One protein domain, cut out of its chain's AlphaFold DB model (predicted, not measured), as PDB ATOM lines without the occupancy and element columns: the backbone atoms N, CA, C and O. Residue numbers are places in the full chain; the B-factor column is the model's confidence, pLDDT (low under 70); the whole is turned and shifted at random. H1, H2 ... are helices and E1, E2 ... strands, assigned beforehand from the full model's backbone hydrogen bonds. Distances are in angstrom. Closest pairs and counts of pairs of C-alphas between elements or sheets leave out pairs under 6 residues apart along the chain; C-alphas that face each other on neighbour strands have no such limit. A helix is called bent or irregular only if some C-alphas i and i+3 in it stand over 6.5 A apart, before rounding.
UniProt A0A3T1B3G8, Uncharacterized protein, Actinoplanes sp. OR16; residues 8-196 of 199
ATOM      1  N   TRP A   8     -37.285  -2.649  48.476       97.06
ATOM      2  CA  TRP A   8     -38.043  -1.896  47.468       97.06
ATOM      3  C   TRP A   8     -37.241  -0.760  46.844       97.06
ATOM      4  O   TRP A   8     -37.385  -0.504  45.654       97.06
ATOM      5  N   ALA A   9     -36.367  -0.127  47.629       96.56
ATOM      6  CA  ALA A   9     -35.491   0.933  47.151       96.56
ATOM      7  C   ALA A   9     -34.497   0.411  46.108       96.56
ATOM      8  O   ALA A   9     -34.315   1.039  45.071       96.56
ATOM      9  N   VAL A  10     -33.906  -0.764  46.350       95.06
ATOM     10  CA  VAL A  10     -33.034  -1.411  45.364       95.06
ATOM     11  C   VAL A  10     -33.843  -1.883  44.161       95.06
ATOM     12  O   VAL A  10     -33.549  -1.485  43.042       95.06
ATOM     13  N   HIS A  11     -34.877  -2.697  44.382       95.25
ATOM     14  CA  HIS A  11     -35.642  -3.320  43.302       95.25
ATOM     15  C   HIS A  11     -36.180  -2.296  42.293       95.25
ATOM     16  O   HIS A  11     -36.020  -2.466  41.087       95.25
ATOM     17  N   LEU A  12     -36.791  -1.219  42.794       94.62
ATOM     18  CA  LEU A  12     -37.379  -0.185  41.949       94.62
ATOM     19  C   LEU A  12     -36.327   0.811  41.455       94.62
ATOM     20  O   LEU A  12     -36.422   1.253  40.318       94.62
ATOM     21  N   GLY A  13     -35.311   1.137  42.263       91.62
ATOM     22  CA  GLY A  13     -34.234   2.044  41.856       91.62
ATOM     23  C   GLY A  13     -33.469   1.548  40.630       91.62
ATOM     24  O   GLY A  13     -33.232   2.325  39.708       91.62
ATOM     25  N   LEU A  14     -33.181   0.241  40.567       84.75
ATOM     26  CA  LEU A  14     -32.530  -0.383  39.408       84.75
ATOM     27  C   LEU A  14     -33.354  -0.211  38.127       84.75
ATOM     28  O   LEU A  14     -32.819   0.167  37.090       84.75
ATOM     29  N   ALA A  15     -34.668  -0.418  38.216       79.94
ATOM     30  CA  ALA A  15     -35.578  -0.269  37.082       79.94
ATOM     31  C   ALA A  15     -35.785   1.188  36.639       79.94
ATOM     32  O   ALA A  15     -36.083   1.445  35.476       79.94
ATOM     33  N   LEU A  16     -35.647   2.143  37.563       82.62
ATOM     34  CA  LEU A  16     -35.753   3.575  37.278       82.62
ATOM     35  C   LEU A  16     -34.459   4.166  36.690       82.62
ATOM     36  O   LEU A  16     -34.439   5.355  36.371       82.62
ATOM     37  N   GLY A  17     -33.399   3.359  36.549       77.81
ATOM     38  CA  GLY A  17     -32.088   3.803  36.070       77.81
ATOM     39  C   GLY A  17     -31.335   4.681  37.072       77.81
ATOM     40  O   GLY A  17     -30.423   5.409  36.682       77.81
ATOM     41  N   ASP A  18     -31.718   4.641  38.349       81.31
ATOM     42  CA  ASP A  18     -31.080   5.444  39.387       81.31
ATOM     43  C   ASP A  18     -29.749   4.854  39.837       81.31
ATOM     44  O   ASP A  18     -29.586   3.644  40.005       81.31
ATOM     45  N   GLY A  19     -28.812   5.748  40.152       85.00
ATOM     46  CA  GLY A  19     -27.646   5.379  40.939       85.00
ATOM     47  C   GLY A  19     -28.043   4.960  42.358       85.00
ATOM     48  O   GLY A  19     -28.952   5.518  42.970       85.00
ATOM     49  N   LEU A  20     -27.309   4.001  42.929       89.50
ATOM     50  CA  LEU A  20     -27.439   3.617  44.340       89.50
ATOM     51  C   LEU A  20     -26.759   4.656  45.251       89.50
ATOM     52  O   LEU A  20     -25.678   4.431  45.822       89.50
ATOM     53  N   ASP A  21     -27.390   5.823  45.341       94.44
ATOM     54  CA  ASP A  21     -26.866   7.030  45.971       94.44
ATOM     55  C   ASP A  21     -27.758   7.573  47.102       94.44
ATOM     56  O   ASP A  21     -28.756   6.971  47.509       94.44
ATOM     57  N   ALA A  22     -27.341   8.705  47.675       94.75
ATOM     58  CA  ALA A  22     -28.036   9.325  48.796       94.75
ATOM     59  C   ALA A  22     -29.423   9.868  48.411       94.75
ATOM     60  O   ALA A  22     -30.302   9.899  49.271       94.75
ATOM     61  N   ALA A  23     -29.630  10.267  47.152       95.25
ATOM     62  CA  ALA A  23     -30.918  10.760  46.679       95.25
ATOM     63  C   ALA A  23     -31.931   9.612  46.589       95.25
ATOM     64  O   ALA A  23     -33.029   9.736  47.135       95.25
ATOM     65  N   LEU A  24     -31.543   8.467  46.015       95.38
ATOM     66  CA  LEU A  24     -32.385   7.266  46.006       95.38
ATOM     67  C   LEU A  24     -32.674   6.778  47.435       95.38
ATOM     68  O   LEU A  24     -33.812   6.453  47.774       95.38
ATOM     69  N   ALA A  25     -31.660   6.768  48.302       96.56
ATOM     70  CA  ALA A  25     -31.819   6.376  49.700       96.56
ATOM     71  C   ALA A  25     -32.831   7.274  50.443       96.56
ATOM     72  O   ALA A  25     -33.745   6.766  51.100       96.56
ATOM     73  N   ALA A  26     -32.722   8.599  50.281       96.25
ATOM     74  CA  ALA A  26     -33.650   9.566  50.862       96.25
ATOM     75  C   ALA A  26     -35.070   9.414  50.300       96.25
ATOM     76  O   ALA A  26     -36.032   9.424  51.068       96.25
ATOM     77  N   LEU A  27     -35.199   9.190  48.988       96.06
ATOM     78  CA  LEU A  27     -36.481   9.005  48.308       96.06
ATOM     79  C   LEU A  27     -37.288   7.835  48.896       96.06
ATOM     80  O   LEU A  27     -38.505   7.930  49.021       96.06
ATOM     81  N   PHE A  28     -36.618   6.764  49.323       97.12
ATOM     82  CA  PHE A  28     -37.257   5.611  49.965       97.12
ATOM     83  C   PHE A  28     -37.255   5.658  51.499       97.12
ATOM     84  O   PHE A  28     -37.848   4.782  52.132       97.12
ATOM     85  N   GLY A  29     -36.620   6.664  52.106       96.88
ATOM     86  CA  GLY A  29     -36.516   6.796  53.559       96.88
ATOM     87  C   GLY A  29     -35.621   5.734  54.204       96.88
ATOM     88  O   GLY A  29     -35.906   5.284  55.312       96.88
ATOM     89  N   VAL A  30     -34.556   5.303  53.518       97.44
ATOM     90  CA  VAL A  30     -33.637   4.256  53.995       97.44
ATOM     91  C   VAL A  30     -32.195   4.766  54.102       97.44
ATOM     92  O   VAL A  30     -31.796   5.647  53.344       97.44
ATOM     93  N   PRO A  31     -31.356   4.214  55.000       97.38
ATOM     94  CA  PRO A  31     -29.938   4.566  55.048       97.38
ATOM     95  C   PRO A  31     -29.178   4.103  53.794       97.38
ATOM     96  O   PRO A  31     -29.320   2.955  53.367       97.38
ATOM     97  N   LEU A  32     -28.278   4.940  53.259       96.62
ATOM     98  CA  LEU A  32     -27.475   4.615  52.066       96.62
ATOM     99  C   LEU A  32     -26.643   3.329  52.225       96.62
ATOM    100  O   LEU A  32     -26.560   2.516  51.304       96.62
ATOM    101  N   GLY A  33     -26.045   3.108  53.400       97.06
ATOM    102  CA  GLY A  33     -25.288   1.879  53.669       97.06
ATOM    103  C   GLY A  33     -26.158   0.620  53.579       97.06
ATOM    104  O   GLY A  33     -25.720  -0.403  53.056       97.06
ATOM    105  N   LEU A  34     -27.416   0.715  54.019       96.56
ATOM    106  CA  LEU A  34     -28.378  -0.383  53.963       96.56
ATOM    107  C   LEU A  34     -28.870  -0.640  52.536       96.56
ATOM    108  O   LEU A  34     -28.996  -1.800  52.143       96.56
ATOM    109  N   LEU A  35     -29.084   0.420  51.750       96.31
ATOM    110  CA  LEU A  35     -29.391   0.329  50.321       96.31
ATOM    111  C   LEU A  35     -28.296  -0.452  49.574       96.31
ATOM    112  O   LEU A  35     -28.579  -1.471  48.947       96.31
ATOM    113  N   ARG A  36     -27.033  -0.030  49.714       94.94
ATOM    114  CA  ARG A  36     -25.888  -0.675  49.047       94.94
ATOM    115  C   ARG A  36     -25.669  -2.111  49.515       94.94
ATOM    116  O   ARG A  36     -25.473  -2.997  48.692       94.94
ATOM    117  N   GLY A  37     -25.760  -2.362  50.823       94.38
ATOM    118  CA  GLY A  37     -25.650  -3.717  51.369       94.38
ATOM    119  C   GLY A  37     -26.781  -4.648  50.914       94.38
ATOM    120  O   GLY A  37     -26.571  -5.851  50.775       94.38
ATOM    121  N   THR A  38     -27.973  -4.103  50.657       94.50
ATOM    122  CA  THR A  38     -29.100  -4.867  50.104       94.50
ATOM    123  C   THR A  38     -28.875  -5.198  48.635       94.50
ATOM    124  O   THR A  38     -29.091  -6.346  48.258       94.50
ATOM    125  N   TYR A  39     -28.380  -4.247  47.834       92.12
ATOM    126  CA  TYR A  39     -28.018  -4.496  46.435       92.12
ATOM    127  C   TYR A  39     -26.994  -5.616  46.310       92.12
ATOM    128  O   TYR A  39     -27.286  -6.615  45.664       92.12
ATOM    129  N   LEU A  40     -25.869  -5.505  47.025       90.81
ATOM    130  CA  LEU A  40     -24.809  -6.516  46.990       90.81
ATOM    131  C   LEU A  40     -25.318  -7.918  47.326       90.81
ATOM    132  O   LEU A  40     -24.829  -8.886  46.771       90.81
ATOM    133  N   ARG A  41     -26.312  -8.036  48.215       91.06
ATOM    134  CA  ARG A  41     -26.904  -9.332  48.566       91.06
ATOM    135  C   ARG A  41     -27.859  -9.863  47.501       91.06
ATOM    136  O   ARG A  41     -27.972 -11.073  47.344       91.06
ATOM    137  N   LEU A  42     -28.609  -8.983  46.841       89.75
ATOM    138  CA  LEU A  42     -29.524  -9.374  45.767       89.75
ATOM    139  C   LEU A  42     -28.759  -9.810  44.512       89.75
ATOM    140  O   LEU A  42     -29.236 -10.688  43.803       89.75
ATOM    141  N   THR A  43     -27.583  -9.230  44.274       86.00
ATOM    142  CA  THR A  43     -26.726  -9.520  43.116       86.00
ATOM    143  C   THR A  43     -25.550 -10.448  43.438       86.00
ATOM    144  O   THR A  43     -24.670 -10.646  42.600       86.00
ATOM    145  N   ASP A  44     -25.544 -11.050  44.632       87.31
ATOM    146  CA  ASP A  44     -24.559 -12.058  45.019       87.31
ATOM    147  C   ASP A  44     -24.802 -13.385  44.280       87.31
ATOM    148  O   ASP A  44     -25.950 -13.802  44.079       87.31
ATOM    149  N   ASP A  45     -23.720 -14.072  43.909       73.88
ATOM    150  CA  ASP A  45     -23.777 -15.321  43.135       73.88
ATOM    151  C   ASP A  45     -24.432 -16.456  43.913       73.88
ATOM    152  O   ASP A  45     -25.181 -17.237  43.332       73.88
ATOM    153  N   ASP A  46     -24.182 -16.510  45.219       75.81
ATOM    154  CA  ASP A  46     -24.702 -17.564  46.090       75.81
ATOM    155  C   ASP A  46     -26.183 -17.344  46.446       75.81
ATOM    156  O   ASP A  46     -26.856 -18.248  46.943       75.81
ATOM    157  N   GLY A  47     -26.698 -16.128  46.222       70.88
ATOM    158  CA  GLY A  47     -28.034 -15.718  46.643       70.88
ATOM    159  C   GLY A  47     -29.105 -15.863  45.566       70.88
ATOM    160  O   GLY A  47     -30.177 -16.381  45.878       70.88
ATOM    161  N   GLN A  48     -28.839 -15.329  44.363       84.94
ATOM    162  CA  GLN A  48     -29.726 -15.242  43.179       84.94
ATOM    163  C   GLN A  48     -31.224 -15.473  43.465       84.94
ATOM    164  O   GLN A  48     -31.816 -16.440  42.975       84.94
ATOM    165  N   PRO A  49     -31.856 -14.628  44.306       93.25
ATOM    166  CA  PRO A  49     -33.191 -14.919  44.792       93.25
ATOM    167  C   PRO A  49     -34.210 -14.894  43.654       93.25
ATOM    168  O   PRO A  49     -34.175 -14.033  42.771       93.25
ATOM    169  N   GLU A  50     -35.167 -15.811  43.734       95.12
ATOM    170  CA  GLU A  50     -36.343 -15.839  42.877       95.12
ATOM    171  C   GLU A  50     -37.602 -15.551  43.697       95.12
ATOM    172  O   GLU A  50     -37.789 -16.074  44.799       95.12
ATOM    173  N   PHE A  51     -38.473 -14.711  43.146       95.88
ATOM    174  CA  PHE A  51     -39.782 -14.415  43.711       95.88
ATOM    175  C   PHE A  51     -40.857 -14.795  42.711       95.88
ATOM    176  O   PHE A  51     -40.846 -14.298  41.588       95.88
ATOM    177  N   THR A  52     -41.806 -15.624  43.127       95.50
ATOM    178  CA  THR A  52     -42.960 -15.989  42.309       95.50
ATOM    179  C   THR A  52     -44.200 -15.224  42.752       95.50
ATOM    180  O   THR A  52     -44.409 -14.943  43.936       95.50
ATOM    181  N   VAL A  53     -45.030 -14.868  41.779       95.12
ATOM    182  CA  VAL A  53     -46.359 -14.290  41.980       95.12
ATOM    183  C   VAL A  53     -47.378 -15.086  41.155       95.12
ATOM    184  O   VAL A  53     -47.050 -16.075  40.500       95.12
ATOM    185  N   ALA A  54     -48.652 -14.706  41.231       93.00
ATOM    186  CA  ALA A  54     -49.727 -15.391  40.517       93.00
ATOM    187  C   ALA A  54     -49.497 -15.379  38.999       93.00
ATOM    188  O   ALA A  54     -48.675 -14.624  38.483       93.00
ATOM    189  N   ALA A  55     -50.259 -16.216  38.288       89.44
ATOM    190  CA  ALA A  55     -50.092 -16.452  36.853       89.44
ATOM    191  C   ALA A  55     -48.720 -17.040  36.476       89.44
ATOM    192  O   ALA A  55     -48.294 -16.899  35.338       89.44
ATOM    193  N   ALA A  56     -48.043 -17.691  37.431       92.75
ATOM    194  CA  ALA A  56     -46.724 -18.291  37.244       92.75
ATOM    195  C   ALA A  56     -45.661 -17.286  36.762       92.75
ATOM    196  O   ALA A  56     -44.759 -17.626  36.001       92.75
ATOM    197  N   LEU A  57     -45.769 -16.031  37.200       96.62
ATOM    198  CA  LEU A  57     -44.743 -15.028  36.954       96.62
ATOM    199  C   LEU A  57     -43.639 -15.141  38.002       96.62
ATOM    200  O   LEU A  57     -43.919 -15.273  39.194       96.62
ATOM    201  N   ALA A  58     -42.391 -15.040  37.558       96.81
ATOM    202  CA  ALA A  58     -41.215 -15.074  38.409       96.81
ATOM    203  C   ALA A  58     -40.288 -13.885  38.140       96.81
ATOM    204  O   ALA A  58     -40.108 -13.454  37.002       96.81
ATOM    205  N   ILE A  59     -39.684 -13.372  39.209       96.12
ATOM    206  CA  ILE A  59     -38.664 -12.329  39.191       96.12
ATOM    207  C   ILE A  59     -37.383 -12.971  39.701       96.12
ATOM    208  O   ILE A  59     -37.298 -13.321  40.880       96.12
ATOM    209  N   ARG A  60     -36.400 -13.134  38.818       94.56
ATOM    210  CA  ARG A  60     -35.129 -13.789  39.131       94.56
ATOM    211  C   ARG A  60     -34.004 -12.768  39.128       94.56
ATOM    212  O   ARG A  60     -33.751 -12.128  38.107       94.56
ATOM    213  N   TYR A  61     -33.326 -12.645  40.260       93.00
ATOM    214  CA  TYR A  61     -32.141 -11.810  40.398       93.00
ATOM    215  C   TYR A  61     -30.895 -12.593  40.005       93.00
ATOM    216  O   TYR A  61     -30.723 -13.747  40.398       93.00
ATOM    217  N   ARG A  62     -30.010 -11.953  39.248       89.81
ATOM    218  CA  ARG A  62     -28.686 -12.461  38.891       89.81
ATOM    219  C   ARG A  62     -27.665 -11.358  39.131       89.81
ATOM    220  O   ARG A  62     -28.020 -10.195  39.289       89.81
ATOM    221  N   ARG A  63     -26.378 -11.704  39.102       85.62
ATOM    222  CA  ARG A  63     -25.299 -10.721  39.281       85.62
ATOM    223  C   ARG A  63     -25.387  -9.528  38.320       85.62
ATOM    224  O   ARG A  63     -24.968  -8.435  38.673       85.62
ATOM    225  N   GLN A  64     -25.858  -9.762  37.097       83.81
ATOM    226  CA  GLN A  64     -25.796  -8.791  36.001       83.81
ATOM    227  C   GLN A  64     -27.164  -8.248  35.585       83.81
ATOM    228  O   GLN A  64     -27.215  -7.278  34.834       83.81
ATOM    229  N   ASP A  65     -28.251  -8.913  35.983       89.00
ATOM    230  CA  ASP A  65     -29.585  -8.604  35.490       89.00
ATOM    231  C   ASP A  65     -30.690  -9.022  36.477       89.00
ATOM    232  O   ASP A  65     -30.495  -9.844  37.376       89.00
ATOM    233  N   VAL A  66     -31.879  -8.448  36.281       92.06
ATOM    234  CA  VAL A  66     -33.126  -8.898  36.910       92.06
ATOM    235  C   VAL A  66     -34.088  -9.288  35.799       92.06
ATOM    236  O   VAL A  66     -34.485  -8.439  34.995       92.06
ATOM    237  N   ARG A  67     -34.455 -10.571  35.751       93.69
ATOM    238  CA  ARG A  67     -35.311 -11.140  34.701       93.69
ATOM    239  C   ARG A  67     -36.734 -11.324  35.178       93.69
ATOM    240  O   ARG A  67     -36.967 -11.802  36.287       93.69
ATOM    241  N   TYR A  68     -37.661 -11.030  34.278       95.88
ATOM    242  CA  TYR A  68     -39.089 -11.212  34.476       95.88
ATOM    243  C   TYR A  68     -39.543 -12.331  33.564       95.88
ATOM    244  O   TYR A  68     -39.429 -12.232  32.341       95.88
ATOM    245  N   LEU A  69     -39.995 -13.416  34.170       96.50
ATOM    246  CA  LEU A  69     -40.269 -14.673  33.499       96.50
ATOM    247  C   LEU A  69     -41.742 -15.019  33.663       96.50
ATOM    248  O   LEU A  69     -42.305 -14.837  34.739       96.50
ATOM    249  N   LEU A  70     -42.339 -15.570  32.617       96.31
ATOM    250  CA  LEU A  70     -43.550 -16.367  32.718       96.31
ATOM    251  C   LEU A  70     -43.141 -17.841  32.703       96.31
ATOM    252  O   LEU A  70     -42.307 -18.225  31.885       96.31
ATOM    253  N   LEU A  71     -43.712 -18.643  33.599       95.19
ATOM    254  CA  LEU A  71     -43.412 -20.065  33.763       95.19
ATOM    255  C   LEU A  71     -44.636 -20.901  33.348       95.19
ATOM    256  O   LEU A  71     -45.487 -21.202  34.191       95.19
ATOM    257  N   PRO A  72     -44.795 -21.249  32.061       89.00
ATOM    258  CA  PRO A  72     -45.840 -22.179  31.660       89.00
ATOM    259  C   PRO A  72     -45.619 -23.551  32.330       89.00
ATOM    260  O   PRO A  72     -44.475 -23.944  32.536       89.00
ATOM    261  N   PRO A  73     -46.685 -24.291  32.677       82.75
ATOM    262  CA  PRO A  73     -46.572 -25.543  33.432       82.75
ATOM    263  C   PRO A  73     -45.780 -26.648  32.714       82.75
ATOM    264  O   PRO A  73     -45.160 -27.461  33.391       82.75
ATOM    265  N   ASP A  74     -45.763 -26.649  31.378       84.06
ATOM    266  CA  ASP A  74     -45.172 -27.713  30.552       84.06
ATOM    267  C   ASP A  74     -44.251 -27.170  29.439       84.06
ATOM    268  O   ASP A  74     -44.010 -27.849  28.442       84.06
ATOM    269  N   ASP A  75     -43.773 -25.928  29.564       87.00
ATOM    270  CA  ASP A  75     -42.953 -25.264  28.541       87.00
ATOM    271  C   ASP A  75     -41.776 -24.516  29.183       87.00
ATOM    272  O   ASP A  75     -41.739 -24.281  30.395       87.00
ATOM    273  N   GLU A  76     -40.810 -24.127  28.359       91.31
ATOM    274  CA  GLU A  76     -39.657 -23.347  28.797       91.31
ATOM    275  C   GLU A  76     -40.081 -21.957  29.315       91.31
ATOM    276  O   GLU A  76     -41.019 -21.342  28.786       91.31
ATOM    277  N   PRO A  77     -39.376 -21.402  30.322       95.31
ATOM    278  CA  PRO A  77     -39.626 -20.051  30.804       95.31
ATOM    279  C   PRO A  77     -39.565 -19.005  29.685       95.31
ATOM    280  O   PRO A  77     -38.573 -18.887  28.963       95.31
ATOM    281  N   ILE A  78     -40.600 -18.174  29.596       95.62
ATOM    282  CA  ILE A  78     -40.681 -17.079  28.627       95.62
ATOM    283  C   ILE A  78     -40.157 -15.806  29.287       95.62
ATOM    284  O   ILE A  78     -40.714 -15.339  30.280       95.62
ATOM    285  N   VAL A  79     -39.106 -15.208  28.724       94.69
ATOM    286  CA  VAL A  79     -38.570 -13.926  29.204       94.69
ATOM    287  C   VAL A  79     -39.457 -12.787  28.706       94.69
ATOM    288  O   VAL A  79     -39.544 -12.536  27.507       94.69
ATOM    289  N   LEU A  80     -40.107 -12.084  29.630       94.38
ATOM    290  CA  LEU A  80     -40.931 -10.913  29.323       94.38
ATOM    291  C   LEU A  80     -40.093  -9.639  29.208       94.38
ATOM    292  O   LEU A  80     -40.425  -8.760  28.413       94.38
ATOM    293  N   GLY A  81     -39.005  -9.556  29.968       92.62
ATOM    294  CA  GLY A  81     -38.068  -8.445  29.911       92.62
ATOM    295  C   GLY A  81     -36.980  -8.527  30.974       92.62
ATOM    296  O   GLY A  81     -36.916  -9.473  31.774       92.62
ATOM    297  N   VAL A  82     -36.114  -7.520  30.955       90.88
ATOM    298  CA  VAL A  82     -34.925  -7.397  31.799       90.88
ATOM    299  C   VAL A  82     -34.826  -5.950  32.278       90.88
ATOM    300  O   VAL A  82     -34.839  -5.042  31.455       90.88
ATOM    301  N   ALA A  83     -34.750  -5.720  33.592       84.31
ATOM    302  CA  ALA A  83     -34.781  -4.358  34.152       84.31
ATOM    303  C   ALA A  83     -33.396  -3.717  34.377       84.31
ATOM    304  O   ALA A  83     -33.316  -2.504  34.517       84.31
ATOM    305  N   GLU A  84     -32.314  -4.500  34.412       76.62
ATOM    306  CA  GLU A  84     -30.939  -4.025  34.639       76.62
ATOM    307  C   GLU A  84     -30.002  -4.618  33.575       76.62
ATOM    308  O   GLU A  84     -30.212  -5.742  33.119       76.62
ATOM    309  N   GLY A  85     -28.979  -3.863  33.162       66.69
ATOM    310  CA  GLY A  85     -28.020  -4.273  32.133       66.69
ATOM    311  C   GLY A  85     -28.334  -3.657  30.769       66.69
ATOM    312  O   GLY A  85     -28.053  -2.481  30.552       66.69
ATOM    313  N   VAL A  86     -28.900  -4.444  29.849       60.75
ATOM    314  CA  VAL A  86     -29.429  -3.963  28.557       60.75
ATOM    315  C   VAL A  86     -30.950  -4.071  28.626       60.75
ATOM    316  O   VAL A  86     -31.470  -5.143  28.305       60.75
ATOM    317  N   PRO A  87     -31.654  -3.029  29.113       65.81
ATOM    318  CA  PRO A  87     -33.054  -3.160  29.474       65.81
ATOM    319  C   PRO A  87     -33.911  -3.579  28.286       65.81
ATOM    320  O   PRO A  87     -33.846  -2.971  27.217       65.81
ATOM    321  N   ASP A  88     -34.721  -4.607  28.520       79.50
ATOM    322  CA  ASP A  88     -35.733  -5.105  27.597       79.50
ATOM    323  C   ASP A  88     -37.095  -4.982  28.231       79.50
ATOM    324  O   ASP A  88     -37.303  -5.355  29.389       79.50
ATOM    325  N   GLY A  89     -38.043  -4.513  27.440       81.12
ATOM    326  CA  GLY A  89     -39.384  -4.250  27.902       81.12
ATOM    327  C   GLY A  89     -39.951  -2.985  27.281       81.12
ATOM    328  O   GLY A  89     -39.417  -2.489  26.283       81.12
ATOM    329  N   PRO A  90     -41.070  -2.500  27.828       90.50
ATOM    330  CA  PRO A  90     -41.867  -3.119  28.892       90.50
ATOM    331  C   PRO A  90     -42.487  -4.462  28.464       90.50
ATOM    332  O   PRO A  90     -42.764  -4.683  27.283       90.50
ATOM    333  N   GLY A  91     -42.680  -5.372  29.420       93.25
ATOM    334  CA  GLY A  91     -43.201  -6.727  29.190       93.25
ATOM    335  C   GLY A  91     -44.670  -6.918  29.580       93.25
ATOM    336  O   GLY A  91     -45.279  -7.908  29.174       93.25
ATOM    337  N   LEU A  92     -45.244  -5.980  30.341       94.94
ATOM    338  CA  LEU A  92     -46.588  -6.064  30.909       94.94
ATOM    339  C   LEU A  92     -47.371  -4.772  30.696       94.94
ATOM    340  O   LEU A  92     -46.845  -3.669  30.886       94.94
ATOM    341  N   SER A  93     -48.657  -4.925  30.388       94.94
ATOM    342  CA  SER A  93     -49.599  -3.820  30.478       94.94
ATOM    343  C   SER A  93     -50.126  -3.615  31.906       94.94
ATOM    344  O   SER A  93     -50.092  -4.523  32.739       94.94
ATOM    345  N   TRP A  94     -50.683  -2.441  32.196       95.25
ATOM    346  CA  TRP A  94     -51.266  -2.080  33.487       95.25
ATOM    347  C   TRP A  94     -52.407  -3.022  33.864       95.25
ATOM    348  O   TRP A  94     -52.517  -3.450  35.014       95.25
ATOM    349  N   ALA A  95     -53.243  -3.376  32.887       94.75
ATOM    350  CA  ALA A  95     -54.342  -4.314  33.080       94.75
ATOM    351  C   ALA A  95     -53.829  -5.710  33.479       94.75
ATOM    352  O   ALA A  95     -54.310  -6.274  34.457       94.75
ATOM    353  N   GLU A  96     -52.815  -6.236  32.783       95.88
ATOM    354  CA  GLU A  96     -52.198  -7.534  33.108       95.88
ATOM    355  C   GLU A  96     -51.530  -7.498  34.493       95.88
ATOM    356  O   GLU A  96     -51.769  -8.372  35.327       95.88
ATOM    357  N   LEU A  97     -50.750  -6.450  34.779       95.75
ATOM    358  CA  LEU A  97     -50.057  -6.274  36.058       95.75
ATOM    359  C   LEU A  97     -51.051  -6.218  37.226       95.75
ATOM    360  O   LEU A  97     -50.899  -6.939  38.216       95.75
ATOM    361  N   THR A  98     -52.094  -5.392  37.116       96.06
ATOM    362  CA  THR A  98     -53.123  -5.295  38.161       96.06
ATOM    363  C   THR A  98     -53.935  -6.578  38.285       96.06
ATOM    364  O   THR A  98     -54.190  -7.001  39.411       96.06
ATOM    365  N   GLY A  99     -54.268  -7.249  37.179       96.06
ATOM    366  CA  GLY A  99     -54.918  -8.562  37.189       96.06
ATOM    367  C   GLY A  99     -54.117  -9.596  37.984       96.06
ATOM    368  O   GLY A  99     -54.645 -10.229  38.901       96.06
ATOM    369  N   VAL A 100     -52.810  -9.698  37.725       96.06
ATOM    370  CA  VAL A 100     -51.901 -10.572  38.486       96.06
ATOM    371  C   VAL A 100     -51.847 -10.182  39.959       96.06
ATOM    372  O   VAL A 100     -51.907 -11.054  40.830       96.06
ATOM    373  N   ALA A 101     -51.751  -8.884  40.255       96.75
ATOM    374  CA  ALA A 101     -51.755  -8.409  41.629       96.75
ATOM    375  C   ALA A 101     -53.050  -8.824  42.338       96.75
ATOM    376  O   ALA A 101     -52.972  -9.401  43.417       96.75
ATOM    377  N   PHE A 102     -54.227  -8.636  41.731       95.69
ATOM    378  CA  PHE A 102     -55.524  -8.971  42.332       95.69
ATOM    379  C   PHE A 102     -55.735 -10.465  42.602       95.69
ATOM    380  O   PHE A 102     -56.462 -10.799  43.543       95.69
ATOM    381  N   ARG A 103     -55.043 -11.349  41.871       95.31
ATOM    382  CA  ARG A 103     -55.001 -12.798  42.151       95.31
ATOM    383  C   ARG A 103     -54.275 -13.147  43.458       95.31
ATOM    384  O   ARG A 103     -54.383 -14.274  43.930       95.31
ATOM    385  N   GLN A 104     -53.542 -12.210  44.063       95.44
ATOM    386  CA  GLN A 104     -52.898 -12.424  45.357       95.44
ATOM    387  C   GLN A 104     -53.895 -12.388  46.523       95.44
ATOM    388  O   GLN A 104     -54.808 -11.552  46.582       95.44
ATOM    389  N   ALA A 105     -53.646 -13.247  47.514       93.38
ATOM    390  CA  ALA A 105     -54.391 -13.270  48.764       93.38
ATOM    391  C   ALA A 105     -53.950 -12.117  49.683       93.38
ATOM    392  O   ALA A 105     -52.847 -12.113  50.231       93.38
ATOM    393  N   GLY A 106     -54.841 -11.143  49.867       95.69
ATOM    394  CA  GLY A 106     -54.684 -10.061  50.839       95.69
ATOM    395  C   GLY A 106     -53.947  -8.814  50.328       95.69
ATOM    396  O   GLY A 106     -53.232  -8.852  49.325       95.69
ATOM    397  N   PRO A 107     -54.121  -7.671  51.015       96.62
ATOM    398  CA  PRO A 107     -53.654  -6.366  50.543       96.62
ATOM    399  C   PRO A 107     -52.127  -6.264  50.443       96.62
ATOM    400  O   PRO A 107     -51.619  -5.704  49.475       96.62
ATOM    401  N   VAL A 108     -51.387  -6.844  51.394       97.38
ATOM    402  CA  VAL A 108     -49.915  -6.811  51.380       97.38
ATOM    403  C   VAL A 108     -49.362  -7.614  50.205       97.38
ATOM    404  O   VAL A 108     -48.521  -7.110  49.468       97.38
ATOM    405  N   SER A 109     -49.859  -8.829  49.969       97.19
ATOM    406  CA  SER A 109     -49.423  -9.667  48.844       97.19
ATOM    407  C   SER A 109     -49.739  -9.015  47.493       97.19
ATOM    408  O   SER A 109     -48.897  -9.021  46.600       97.19
ATOM    409  N   ARG A 110     -50.910  -8.370  47.368       98.06
ATOM    410  CA  ARG A 110     -51.290  -7.572  46.185       98.06
ATOM    411  C   ARG A 110     -50.315  -6.423  45.942       98.06
ATOM    412  O   ARG A 110     -49.821  -6.274  44.830       98.06
ATOM    413  N   ALA A 111     -50.006  -5.648  46.982       98.25
ATOM    414  CA  ALA A 111     -49.048  -4.548  46.898       98.25
ATOM    415  C   ALA A 111     -47.648  -5.039  46.497       98.25
ATOM    416  O   ALA A 111     -47.005  -4.435  45.642       98.25
ATOM    417  N   ARG A 112     -47.201  -6.172  47.054       98.00
ATOM    418  CA  ARG A 112     -45.919  -6.792  46.693       98.00
ATOM    419  C   ARG A 112     -45.877  -7.220  45.238       98.00
ATOM    420  O   ARG A 112     -44.908  -6.898  44.570       98.00
ATOM    421  N   ALA A 113     -46.905  -7.910  44.748       98.00
ATOM    422  CA  ALA A 113     -46.959  -8.325  43.350       98.00
ATOM    423  C   ALA A 113     -46.998  -7.121  42.400       98.00
ATOM    424  O   ALA A 113     -46.274  -7.113  41.408       98.00
ATOM    425  N   LEU A 114     -47.770  -6.082  42.743       97.81
ATOM    426  CA  LEU A 114     -47.822  -4.835  41.977       97.81
ATOM    427  C   LEU A 114     -46.425  -4.212  41.835       97.81
ATOM    428  O   LEU A 114     -46.005  -3.887  40.730       97.81
ATOM    429  N   LEU A 115     -45.700  -4.066  42.947       97.88
ATOM    430  CA  LEU A 115     -44.387  -3.418  42.963       97.88
ATOM    431  C   LEU A 115     -43.271  -4.305  42.415       97.88
ATOM    432  O   LEU A 115     -42.363  -3.779  41.787       97.88
ATOM    433  N   LEU A 116     -43.349  -5.624  42.618       97.38
ATOM    434  CA  LEU A 116     -42.396  -6.570  42.040       97.38
ATOM    435  C   LEU A 116     -42.444  -6.564  40.517       97.38
ATOM    436  O   LEU A 116     -41.423  -6.789  39.896       97.38
ATOM    437  N   LEU A 117     -43.615  -6.349  39.917       96.69
ATOM    438  CA  LEU A 117     -43.796  -6.367  38.463       96.69
ATOM    439  C   LEU A 117     -43.746  -4.974  37.824       96.69
ATOM    440  O   LEU A 117     -43.667  -4.872  36.600       96.69
ATOM    441  N   ALA A 118     -43.776  -3.910  38.631       95.94
ATOM    442  CA  ALA A 118     -43.761  -2.523  38.170       95.94
ATOM    443  C   ALA A 118     -42.629  -2.194  37.176       95.94
ATOM    444  O   ALA A 118     -42.896  -1.450  36.236       95.94
ATOM    445  N   PRO A 119     -41.413  -2.763  37.284       94.25
ATOM    446  CA  PRO A 119     -40.363  -2.544  36.284       94.25
ATOM    447  C   PRO A 119     -40.715  -2.965  34.853       94.25
ATOM    448  O   PRO A 119     -40.143  -2.437  33.904       94.25
ATOM    449  N   MET A 120     -41.645  -3.909  34.680       94.38
ATOM    450  CA  MET A 120     -42.101  -4.370  33.364       94.38
ATOM    451  C   MET A 120     -43.300  -3.593  32.828       94.38
ATOM    452  O   MET A 120     -43.784  -3.922  31.745       94.38
ATOM    453  N   LEU A 121     -43.788  -2.595  33.564       93.06
ATOM    454  CA  LEU A 121     -44.948  -1.800  33.194       93.06
ATOM    455  C   LEU A 121     -44.630  -0.831  32.054       93.06
ATOM    456  O   LEU A 121     -43.640  -0.104  32.113       93.06
ATOM    457  N   GLY A 122     -45.506  -0.800  31.048       87.62
ATOM    458  CA  GLY A 122     -45.327   0.055  29.874       87.62
ATOM    459  C   GLY A 122     -46.375   1.125  29.623       87.62
ATOM    460  O   GLY A 122     -46.129   2.015  28.828       87.62
ATOM    461  N   ASP A 123     -47.575   1.045  30.187       91.75
ATOM    462  CA  ASP A 123     -48.690   1.842  29.661       91.75
ATOM    463  C   ASP A 123     -48.465   3.347  29.812       91.75
ATOM    464  O   ASP A 123     -48.096   3.860  30.870       91.75
ATOM    465  N   ALA A 124     -48.792   4.084  28.757       87.44
ATOM    466  CA  ALA A 124     -49.085   5.496  28.896       87.44
ATOM    467  C   ALA A 124     -50.320   5.675  29.804       87.44
ATOM    468  O   ALA A 124     -51.343   5.013  29.632       87.44
ATOM    469  N   GLY A 125     -50.237   6.593  30.771       87.12
ATOM    470  CA  GLY A 125     -51.381   6.950  31.620       87.12
ATOM    471  C   GLY A 125     -51.618   6.045  32.835       87.12
ATOM    472  O   GLY A 125     -52.732   6.008  33.354       87.12
ATOM    473  N   VAL A 126     -50.590   5.342  33.320       92.31
ATOM    474  CA  VAL A 126     -50.665   4.543  34.555       92.31
ATOM    475  C   VAL A 126     -51.143   5.388  35.752       92.31
ATOM    476  O   VAL A 126     -50.546   6.429  36.059       92.31
ATOM    477  N   PRO A 127     -52.171   4.937  36.499       94.75
ATOM    478  CA  PRO A 127     -52.608   5.594  37.725       94.75
ATOM    479  C   PRO A 127     -51.535   5.560  38.825       94.75
ATOM    480  O   PRO A 127     -51.112   4.497  39.280       94.75
ATOM    481  N   ARG A 128     -51.152   6.735  39.331       96.50
ATOM    482  CA  ARG A 128     -50.132   6.871  40.393       96.50
ATOM    483  C   ARG A 128     -50.637   6.456  41.775       96.50
ATOM    484  O   ARG A 128     -49.884   5.892  42.562       96.50
ATOM    485  N   GLY A 129     -51.912   6.717  42.070       97.56
ATOM    486  CA  GLY A 129     -52.511   6.470  43.389       97.56
ATOM    487  C   GLY A 129     -52.347   5.024  43.884       97.56
ATOM    488  O   GLY A 129     -51.833   4.829  44.985       97.56
ATOM    489  N   PRO A 130     -52.704   4.003  43.081       97.75
ATOM    490  CA  PRO A 130     -52.499   2.602  43.452       97.75
ATOM    491  C   PRO A 130     -51.032   2.231  43.718       97.75
ATOM    492  O   PRO A 130     -50.758   1.498  44.666       97.75
ATOM    493  N   LEU A 131     -50.086   2.765  42.936       97.88
ATOM    494  CA  LEU A 131     -48.650   2.542  43.141       97.88
ATOM    495  C   LEU A 131     -48.165   3.165  44.457       97.88
ATOM    496  O   LEU A 131     -47.514   2.490  45.254       97.88
ATOM    497  N   ALA A 132     -48.540   4.419  44.726       98.44
ATOM    498  CA  ALA A 132     -48.203   5.103  45.975       98.44
ATOM    499  C   ALA A 132     -48.784   4.365  47.190       98.44
ATOM    500  O   ALA A 132     -48.105   4.161  48.198       98.44
ATOM    501  N   GLN A 133     -50.029   3.893  47.084       98.56
ATOM    502  CA  GLN A 133     -50.654   3.096  48.134       98.56
ATOM    503  C   GLN A 133     -49.936   1.761  48.352       98.56
ATOM    504  O   GLN A 133     -49.745   1.355  49.501       98.56
ATOM    505  N   ALA A 134     -49.508   1.085  47.284       98.44
ATOM    506  CA  ALA A 134     -48.737  -0.147  47.397       98.44
ATOM    507  C   ALA A 134     -47.392   0.090  48.098       98.44
ATOM    508  O   ALA A 134     -47.053  -0.668  49.005       98.44
ATOM    509  N   LEU A 135     -46.674   1.168  47.756       98.25
ATOM    510  CA  LEU A 135     -45.403   1.551  48.395       98.25
ATOM    511  C   LEU A 135     -45.566   1.747  49.905       98.25
ATOM    512  O   LEU A 135     -44.818   1.164  50.690       98.25
ATOM    513  N   ARG A 136     -46.597   2.490  50.324       98.06
ATOM    514  CA  ARG A 136     -46.919   2.657  51.750       98.06
ATOM    515  C   ARG A 136     -47.295   1.327  52.405       98.06
ATOM    516  O   ARG A 136     -46.847   1.037  53.508       98.06
ATOM    517  N   THR A 137     -48.072   0.490  51.711       98.12
ATOM    518  CA  THR A 137     -48.505  -0.829  52.212       98.12
ATOM    519  C   THR A 137     -47.323  -1.764  52.476       98.12
ATOM    520  O   THR A 137     -47.368  -2.551  53.419       98.12
ATOM    521  N   VAL A 138     -46.254  -1.680  51.677       97.38
ATOM    522  CA  VAL A 138     -45.027  -2.468  51.892       97.38
ATOM    523  C   VAL A 138     -44.006  -1.785  52.811       97.38
ATOM    524  O   VAL A 138     -42.906  -2.306  52.982       97.38
ATOM    525  N   GLY A 139     -44.368  -0.652  53.421       96.06
ATOM    526  CA  GLY A 139     -43.570   0.018  54.447       96.06
ATOM    527  C   GLY A 139     -42.529   1.009  53.928       96.06
ATOM    528  O   GLY A 139     -41.579   1.301  54.650       96.06
ATOM    529  N   VAL A 140     -42.664   1.536  52.704       96.25
ATOM    530  CA  VAL A 140     -41.830   2.665  52.256       96.25
ATOM    531  C   VAL A 140     -42.194   3.909  53.069       96.25
ATOM    532  O   VAL A 140     -43.348   4.335  53.070       96.25
ATOM    533  N   THR A 141     -41.206   4.484  53.755       96.56
ATOM    534  CA  THR A 141     -41.368   5.648  54.646       96.56
ATOM    535  C   THR A 141     -40.907   6.966  54.026       96.56
ATOM    536  O   THR A 141     -41.113   8.017  54.625       96.56
ATOM    537  N   GLY A 142     -40.257   6.918  52.859       96.56
ATOM    538  CA  GLY A 142     -39.896   8.099  52.075       96.56
ATOM    539  C   GLY A 142     -41.061   8.664  51.253       96.56
ATOM    540  O   GLY A 142     -42.235   8.461  51.568       96.56
ATOM    541  N   ASP A 143     -40.736   9.362  50.166       97.62
ATOM    542  CA  ASP A 143     -41.716  10.008  49.289       97.62
ATOM    543  C   ASP A 143     -42.304   9.013  48.273       97.62
ATOM    544  O   ASP A 143     -41.887   8.900  47.116       97.62
ATOM    545  N   ALA A 144     -43.303   8.262  48.743       97.94
ATOM    546  CA  ALA A 144     -44.012   7.256  47.958       97.94
ATOM    547  C   ALA A 144     -44.732   7.831  46.723       97.94
ATOM    548  O   ALA A 144     -44.865   7.126  45.722       97.94
ATOM    549  N   ASP A 145     -45.197   9.083  46.768       98.12
ATOM    550  CA  ASP A 145     -45.900   9.703  45.640       98.12
ATOM    551  C   ASP A 145     -44.926  10.036  44.507       98.12
ATOM    552  O   ASP A 145     -45.218   9.755  43.339       98.12
ATOM    553  N   THR A 146     -43.738  10.545  44.844       97.31
ATOM    554  CA  THR A 146     -42.671  10.767  43.862       97.31
ATOM    555  C   THR A 146     -42.195   9.449  43.254       97.31
ATOM    556  O   THR A 146     -42.102   9.351  42.029       97.31
ATOM    557  N   VAL A 147     -41.967   8.398  44.054       96.50
ATOM    558  CA  VAL A 147     -41.601   7.072  43.510       96.50
ATOM    559  C   VAL A 147     -42.684   6.551  42.558       96.50
ATOM    560  O   VAL A 147     -42.374   6.125  41.447       96.50
ATOM    561  N   ALA A 148     -43.960   6.629  42.947       97.19
ATOM    562  CA  ALA A 148     -45.077   6.200  42.106       97.19
ATOM    563  C   ALA A 148     -45.165   6.984  40.788       97.19
ATOM    564  O   ALA A 148     -45.420   6.397  39.735       97.19
ATOM    565  N   ALA A 149     -44.934   8.300  40.830       95.38
ATOM    566  CA  ALA A 149     -44.906   9.136  39.636       95.38
ATOM    567  C   ALA A 149     -43.779   8.731  38.678       95.38
ATOM    568  O   ALA A 149     -43.996   8.708  37.467       95.38
ATOM    569  N   ARG A 150     -42.607   8.372  39.213       94.81
ATOM    570  CA  ARG A 150     -41.461   7.917  38.417       94.81
ATOM    571  C   ARG A 150     -41.702   6.553  37.781       94.81
ATOM    572  O   ARG A 150     -41.444   6.407  36.594       94.81
ATOM    573  N   ILE A 151     -42.273   5.601  38.523       93.88
ATOM    574  CA  ILE A 151     -42.679   4.294  37.975       93.88
ATOM    575  C   ILE A 151     -43.652   4.487  36.807       93.88
ATOM    576  O   ILE A 151     -43.436   3.948  35.727       93.88
ATOM    577  N   ALA A 152     -44.694   5.304  36.994       92.88
ATOM    578  CA  ALA A 152     -45.699   5.565  35.963       92.88
ATOM    579  C   ALA A 152     -45.144   6.277  34.711       92.88
ATOM    580  O   ALA A 152     -45.810   6.296  33.680       92.88
ATOM    581  N   ALA A 153     -43.958   6.887  34.804       90.06
ATOM    582  CA  ALA A 153     -43.321   7.640  33.726       90.06
ATOM    583  C   ALA A 153     -42.112   6.926  33.095       90.06
ATOM    584  O   ALA A 153     -41.531   7.472  32.162       90.06
ATOM    585  N   ALA A 154     -41.713   5.748  33.590       84.62
ATOM    586  CA  ALA A 154     -40.431   5.138  33.238       84.62
ATOM    587  C   ALA A 154     -40.333   4.723  31.760       84.62
ATOM    588  O   ALA A 154     -39.303   4.952  31.131       84.62
ATOM    589  N   GLN A 155     -41.385   4.120  31.199       78.94
ATOM    590  CA  GLN A 155     -41.369   3.587  29.829       78.94
ATOM    591  C   GLN A 155     -42.743   3.715  29.147       78.94
ATOM    592  O   GLN A 155     -43.353   2.696  28.826       78.94
ATOM    593  N   PRO A 156     -43.272   4.939  28.944       83.62
ATOM    594  CA  PRO A 156     -44.609   5.116  28.393       83.62
ATOM    595  C   PRO A 156     -44.685   4.570  26.964       83.62
ATOM    596  O   PRO A 156     -43.939   4.973  26.072       83.62
ATOM    597  N   THR A 157     -45.627   3.666  26.741       89.81
ATOM    598  CA  THR A 157     -45.900   3.037  25.458       89.81
ATOM    599  C   THR A 157     -47.392   2.807  25.267       89.81
ATOM    600  O   THR A 157     -48.197   2.887  26.202       89.81
ATOM    601  N   THR A 158     -47.757   2.497  24.032       92.31
ATOM    602  CA  THR A 158     -49.117   2.120  23.676       92.31
ATOM    603  C   THR A 158     -49.236   0.604  23.678       92.31
ATOM    604  O   THR A 158     -48.392  -0.108  23.130       92.31
ATOM    605  N   TRP A 159     -50.318   0.119  24.282       93.94
ATOM    606  CA  TRP A 159     -50.723  -1.278  24.216       93.94
ATOM    607  C   TRP A 159     -51.991  -1.410  23.389       93.94
ATOM    608  O   TRP A 159     -52.952  -0.661  23.575       93.94
ATOM    609  N   ARG A 160     -52.021  -2.413  22.518       93.50
ATOM    610  CA  ARG A 160     -53.197  -2.776  21.723       93.50
ATOM    611  C   ARG A 160     -53.471  -4.269  21.813       93.50
ATOM    612  O   ARG A 160     -52.622  -5.046  22.244       93.50
ATOM    613  N   THR A 161     -54.662  -4.664  21.392       93.69
ATOM    614  CA  THR A 161     -55.023  -6.072  21.219       93.69
ATOM    615  C   THR A 161     -55.204  -6.334  19.732       93.69
ATOM    616  O   THR A 161     -55.982  -5.639  19.083       93.69
ATOM    617  N   VAL A 162     -54.485  -7.320  19.200       91.94
ATOM    618  CA  VAL A 162     -54.587  -7.776  17.806       91.94
ATOM    619  C   VAL A 162     -54.871  -9.271  17.852       91.94
ATOM    620  O   VAL A 162     -54.113 -10.007  18.477       91.94
ATOM    621  N   ASP A 163     -55.995  -9.705  17.282       90.19
ATOM    622  CA  ASP A 163     -56.430 -11.112  17.277       90.19
ATOM    623  C   ASP A 163     -56.440 -11.770  18.673       90.19
ATOM    624  O   ASP A 163     -56.029 -12.911  18.861       90.19
ATOM    625  N   GLY A 164     -56.872 -11.019  19.694       89.94
ATOM    626  CA  GLY A 164     -56.898 -11.480  21.090       89.94
ATOM    627  C   GLY A 164     -55.531 -11.507  21.790       89.94
ATOM    628  O   GLY A 164     -55.455 -11.834  22.972       89.94
ATOM    629  N   VAL A 165     -54.453 -11.119  21.105       94.38
ATOM    630  CA  VAL A 165     -53.093 -11.057  21.652       94.38
ATOM    631  C   VAL A 165     -52.747  -9.618  22.025       94.38
ATOM    632  O   VAL A 165     -52.869  -8.701  21.210       94.38
ATOM    633  N   ARG A 166     -52.292  -9.401  23.264       94.69
ATOM    634  CA  ARG A 166     -51.804  -8.088  23.714       94.69
ATOM    635  C   ARG A 166     -50.436  -7.813  23.097       94.69
ATOM    636  O   ARG A 166     -49.529  -8.640  23.182       94.69
ATOM    637  N   SER A 167     -50.298  -6.643  22.487       94.88
ATOM    638  CA  SER A 167     -49.087  -6.195  21.808       94.88
ATOM    639  C   SER A 167     -48.690  -4.800  22.281       94.88
ATOM    640  O   SER A 167     -49.547  -3.945  22.512       94.88
ATOM    641  N   CYS A 168     -47.384  -4.613  22.445       94.75
ATOM    642  CA  CYS A 168     -46.739  -3.379  22.875       94.75
ATOM    643  C   CYS A 168     -46.057  -2.717  21.676       94.75
ATOM    644  O   CYS A 168     -45.467  -3.421  20.861       94.75
ATOM    645  N   ASP A 169     -46.090  -1.388  21.592       93.25
ATOM    646  CA  ASP A 169     -45.422  -0.638  20.518       93.25
ATOM    647  C   ASP A 169     -43.967  -0.271  20.819       93.25
ATOM    648  O   ASP A 169     -43.255   0.250  19.960       93.25
ATOM    649  N   HIS A 170     -43.479  -0.550  22.028       92.19
ATOM    650  CA  HIS A 170     -42.107  -0.224  22.387       92.19
ATOM    651  C   HIS A 170     -41.105  -1.085  21.589       92.19
ATOM    652  O   HIS A 170     -41.232  -2.314  21.588       92.19
ATOM    653  N   PRO A 171     -40.077  -0.499  20.942       91.25
ATOM    654  CA  PRO A 171     -39.118  -1.251  20.121       91.25
ATOM    655  C   PRO A 171     -38.313  -2.309  20.890       91.25
ATOM    656  O   PRO A 171     -37.886  -3.305  20.310       91.25
ATOM    657  N   GLY A 172     -38.110  -2.107  22.195       89.94
ATOM    658  CA  GLY A 172     -37.420  -3.053  23.081       89.94
ATOM    659  C   GLY A 172     -38.328  -4.107  23.721       89.94
ATOM    660  O   GLY A 172     -37.848  -4.927  24.499       89.94
ATOM    661  N   SER A 173     -39.638  -4.086  23.450       93.06
ATOM    662  CA  SER A 173     -40.569  -5.023  24.074       93.06
ATOM    663  C   SER A 173     -40.576  -6.368  23.358       93.06
ATOM    664  O   SER A 173     -40.781  -6.451  22.148       93.06
ATOM    665  N   THR A 174     -40.507  -7.442  24.137       94.25
ATOM    666  CA  THR A 174     -40.729  -8.823  23.680       94.25
ATOM    667  C   THR A 174     -42.167  -9.054  23.170       94.25
ATOM    668  O   THR A 174     -42.454 -10.028  22.465       94.25
ATOM    669  N   ARG A 175     -43.085  -8.127  23.493       94.62
ATOM    670  CA  ARG A 175     -44.504  -8.101  23.101       94.62
ATOM    671  C   ARG A 175     -44.759  -7.264  21.840       94.62
ATOM    672  O   ARG A 175     -45.902  -7.200  21.376       94.62
ATOM    673  N   ASN A 176     -43.724  -6.642  21.279       95.06
ATOM    674  CA  ASN A 176     -43.777  -5.982  19.981       95.06
ATOM    675  C   ASN A 176     -43.380  -6.987  18.883       95.06
ATOM    676  O   ASN A 176     -42.249  -7.468  18.916       95.06
ATOM    677  N   PRO A 177     -44.262  -7.331  17.924       95.06
ATOM    678  CA  PRO A 177     -43.940  -8.276  16.853       95.06
ATOM    679  C   PRO A 177     -42.816  -7.803  15.923       95.06
ATOM    680  O   PRO A 177     -42.170  -8.652  15.314       95.06
ATOM    681  N   ASP A 178     -42.573  -6.493  15.853       94.19
ATOM    682  CA  ASP A 178     -41.554  -5.876  14.999       94.19
ATOM    683  C   ASP A 178     -40.218  -5.669  15.736       94.19
ATOM    684  O   ASP A 178     -39.243  -5.180  15.162       94.19
ATOM    685  N   SER A 179     -40.145  -6.028  17.023       92.62
ATOM    686  CA  SER A 179     -38.905  -5.941  17.793       92.62
ATOM    687  C   SER A 179     -37.904  -7.010  17.362       92.62
ATOM    688  O   SER A 179     -38.252  -8.172  17.157       92.62
ATOM    689  N   ALA A 180     -36.617  -6.663  17.378       90.81
ATOM    690  CA  ALA A 180     -35.530  -7.636  17.252       90.81
ATOM    691  C   ALA A 180     -35.547  -8.717  18.358       90.81
ATOM    692  O   ALA A 180     -34.877  -9.738  18.226       90.81
ATOM    693  N   ARG A 181     -36.295  -8.491  19.447       88.50
ATOM    694  CA  ARG A 181     -36.455  -9.411  20.584       88.50
ATOM    695  C   ARG A 181     -37.891  -9.930  20.717       88.50
ATOM    696  O   ARG A 181     -38.285 -10.390  21.787       88.50
ATOM    697  N   ALA A 182     -38.684  -9.830  19.649       93.94
ATOM    698  CA  ALA A 182     -40.064 -10.292  19.631       93.94
ATOM    699  C   ALA A 182     -40.153 -11.780  19.993       93.94
ATOM    700  O   ALA A 182     -39.494 -12.624  19.384       93.94
ATOM    701  N   LEU A 183     -41.036 -12.122  20.933       95.19
ATOM    702  CA  LEU A 183     -41.386 -13.522  21.168       95.19
ATOM    703  C   LEU A 183     -42.049 -14.104  19.915       95.19
ATOM    704  O   LEU A 183     -42.822 -13.391  19.271       95.19
ATOM    705  N   PRO A 184     -41.860 -15.395  19.601       95.56
ATOM    706  CA  PRO A 184     -42.669 -16.103  18.616       95.56
ATOM    707  C   PRO A 184     -44.173 -15.894  18.841       95.56
ATOM    708  O   PRO A 184     -44.639 -15.781  19.977       95.56
ATOM    709  N   ALA A 185     -44.956 -15.883  17.759       95.25
ATOM    710  CA  ALA A 185     -46.393 -15.597  17.817       95.25
ATOM    711  C   ALA A 185     -47.148 -16.488  18.821       95.25
ATOM    712  O   ALA A 185     -47.965 -15.985  19.591       95.25
ATOM    713  N   GLN A 186     -46.814 -17.782  18.871       94.12
ATOM    714  CA  GLN A 186     -47.393 -18.732  19.822       94.12
ATOM    715  C   GLN A 186     -47.101 -18.345  21.278       94.12
ATOM    716  O   GLN A 186     -48.022 -18.281  22.086       94.12
ATOM    717  N   GLN A 187     -45.854 -18.004  21.609       95.38
ATOM    718  CA  GLN A 187     -45.497 -17.556  22.957       95.38
ATOM    719  C   GLN A 187     -46.204 -16.244  23.316       95.38
ATOM    720  O   GLN A 187     -46.689 -16.096  24.437       95.38
ATOM    721  N   ARG A 188     -46.364 -15.306  22.368       94.94
ATOM    722  CA  ARG A 188     -47.143 -14.081  22.620       94.94
ATOM    723  C   ARG A 188     -48.612 -14.374  22.929       94.94
ATOM    724  O   ARG A 188     -49.185 -13.716  23.806       94.94
ATOM    725  N   ALA A 189     -49.215 -15.333  22.231       94.50
ATOM    726  CA  ALA A 189     -50.574 -15.776  22.514       94.50
ATOM    727  C   ALA A 189     -50.668 -16.412  23.909       94.50
ATOM    728  O   ALA A 189     -51.512 -15.993  24.701       94.50
ATOM    729  N   SER A 190     -49.742 -17.315  24.255       93.31
ATOM    730  CA  SER A 190     -49.671 -17.945  25.582       93.31
ATOM    731  C   SER A 190     -49.551 -16.921  26.710       93.31
ATOM    732  O   SER A 190     -50.304 -16.990  27.680       93.31
ATOM    733  N   VAL A 191     -48.667 -15.927  26.565       94.75
ATOM    734  CA  VAL A 191     -48.525 -14.836  27.542       94.75
ATOM    735  C   VAL A 191     -49.847 -14.085  27.713       94.75
ATOM    736  O   VAL A 191     -50.290 -13.891  28.841       94.75
ATOM    737  N   SER A 192     -50.520 -13.717  26.616       94.19
ATOM    738  CA  SER A 192     -51.798 -12.986  26.696       94.19
ATOM    739  C   SER A 192     -52.880 -13.809  27.398       94.19
ATOM    740  O   SER A 192     -53.595 -13.286  28.243       94.19
ATOM    741  N   ALA A 193     -52.971 -15.107  27.097       92.31
ATOM    742  CA  ALA A 193     -53.972 -15.997  27.683       92.31
ATOM    743  C   ALA A 193     -53.737 -16.280  29.179       92.31
ATOM    744  O   ALA A 193     -54.685 -16.470  29.942       92.31
ATOM    745  N   LEU A 194     -52.475 -16.334  29.617       91.94
ATOM    746  CA  LEU A 194     -52.124 -16.564  31.023       91.94
ATOM    747  C   LEU A 194     -52.297 -15.299  31.878       91.94
ATOM    748  O   LEU A 194     -52.651 -15.385  33.060       91.94
ATOM    749  N   LEU A 195     -52.083 -14.127  31.279       93.19
ATOM    750  CA  LEU A 195     -52.155 -12.835  31.959       93.19
ATOM    751  C   LEU A 195     -53.500 -12.117  31.807       93.19
ATOM    752  O   LEU A 195     -53.681 -11.072  32.429       93.19
ATOM    753  N   ASP A 196     -54.437 -12.676  31.036       87.81
ATOM    754  CA  ASP A 196     -55.769 -12.105  30.835       87.81
ATOM    755  C   ASP A 196     -56.449 -11.812  32.188       87.81
ATOM    756  O   ASP A 196     -56.686 -12.748  32.958       87.81
TER     757      ASP A 196
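AT A GLANCE: This is residues 8 to 196 of the 199 residues of an uncharacterized protein of Actinoplanes sp. OR16 (UniProt A0A3T1B3G8). A small antiparallel wall of four strands, E1 to E4, is covered on one face by the long helix H5, which crosses its strands; H4 folds back along H5, and the helical hairpin H6 and H7 packs on H5 through H6. The long axis runs from one end, where H2 and H3 meet at a corner beside H1, to the other, where the strand hairpin E5 and E6 has H8 packed on E6. The printed part has 189 residues, with eight named helices and six named strands in the order H1 H2 H3 E1 E2 E3 E4 H4 H5 H6 H7 E5 E6 H8, and its class is mixed, helices and strands. The larger sheet runs E1 E2 E3 E4, the smaller E5 E6, both antiparallel. The whole is compact, with a radius of gyration of the C-alphas of 15.8 A and spans of 48 by 36 by 32 A.

HOW THE PARTS SIT: Start at H1, residues 8 to 15, which touches H2, residues 22 to 28, at a steep tilt of 64 degrees, closest at the C-alphas of Ala 9 and Phe 28, 5.7 A apart. H3, residues 32 to 42, touches H2 only at the corner, and only just, with 3 pairs of C-alphas within 8 A; it also touches H1, closest at C-alphas 39 and 10, 6.0 A. Next come E1, residues 50 to 53, E2, residues 57 to 61, E3, residues 66 to 70, and E4, residues 78 to 82, a meander, each strand the antiparallel neighbour of the one before. Look for N 51 and O 59 at 2.9 A, N 58 and O 69 at 2.8 A, and N 70 and O 78 at 2.9 A, within hydrogen-bond range. H4, residues 94 to 102, and H5, residues 107 to 120, form a helical hairpin at a shallow tilt of 30 degrees, closest at C-alphas 101 and 110, 4.7 A. H5 is on the sheet at a height of 10.1 A, over E1 and E2, and runs across the strands, at 69 degrees to E1 on the local plane. With residues 115 to 119 alone H5 touches H1, closest at C-alphas 119 and 15, 5.4 A. H6, residues 128 to 137, touches H5 at C-alphas 134 and 111, 4.4 A, their closest, and forms a helical hairpin with H7, residues 144 to 153. H7 touches H2, about perpendicular at 80 degrees, closest at C-alphas 144 and 28, 7.2 A. E5, residues 159 to 162, and E6, residues 165 to 168, form a hairpin, with N 160 and O 167 at 2.9 A. H8, residues 185 to 195, comes closest to E6 at C-alphas 189 and 165, 5.4 A; H5 and H8 on one face of the four-stranded sheet make two layers. Every O i to N i+4 pair is within hydrogen-bond range in H2, H3, H4, H6, H7 and H8, against 3 of 4 in H1 and 8 of 10 in H5.

IN THESE COORDINATES: Find C-alpha 8 at (-38.043, -1.896, 47.468), where H1 begins. H3 measures 15.5 A from first to last C-alpha, and E2 and E3 13.5 A each. H5 runs 20.8 A from C-alpha 107 at (-53.654, -6.366, 50.543); it is irregular, with C-alphas 116 and 119 7.3 A apart. H6 measures 14.2 A, H7 14.3 A, and H8 15.5 A, ending at C-alpha 195 at (-52.155, -12.835, 31.959).

THE WHOLE: The C-alphas of Gly 33 and Asp 163, the two farthest apart, are 49.6 A from each other. The printed part has no cut; its long links are E4 to H4 and E6 to H8, the latter residues 169 to 184. Mean pLDDT of the printed part is 92.4, and residues 85 to 87 are under 70.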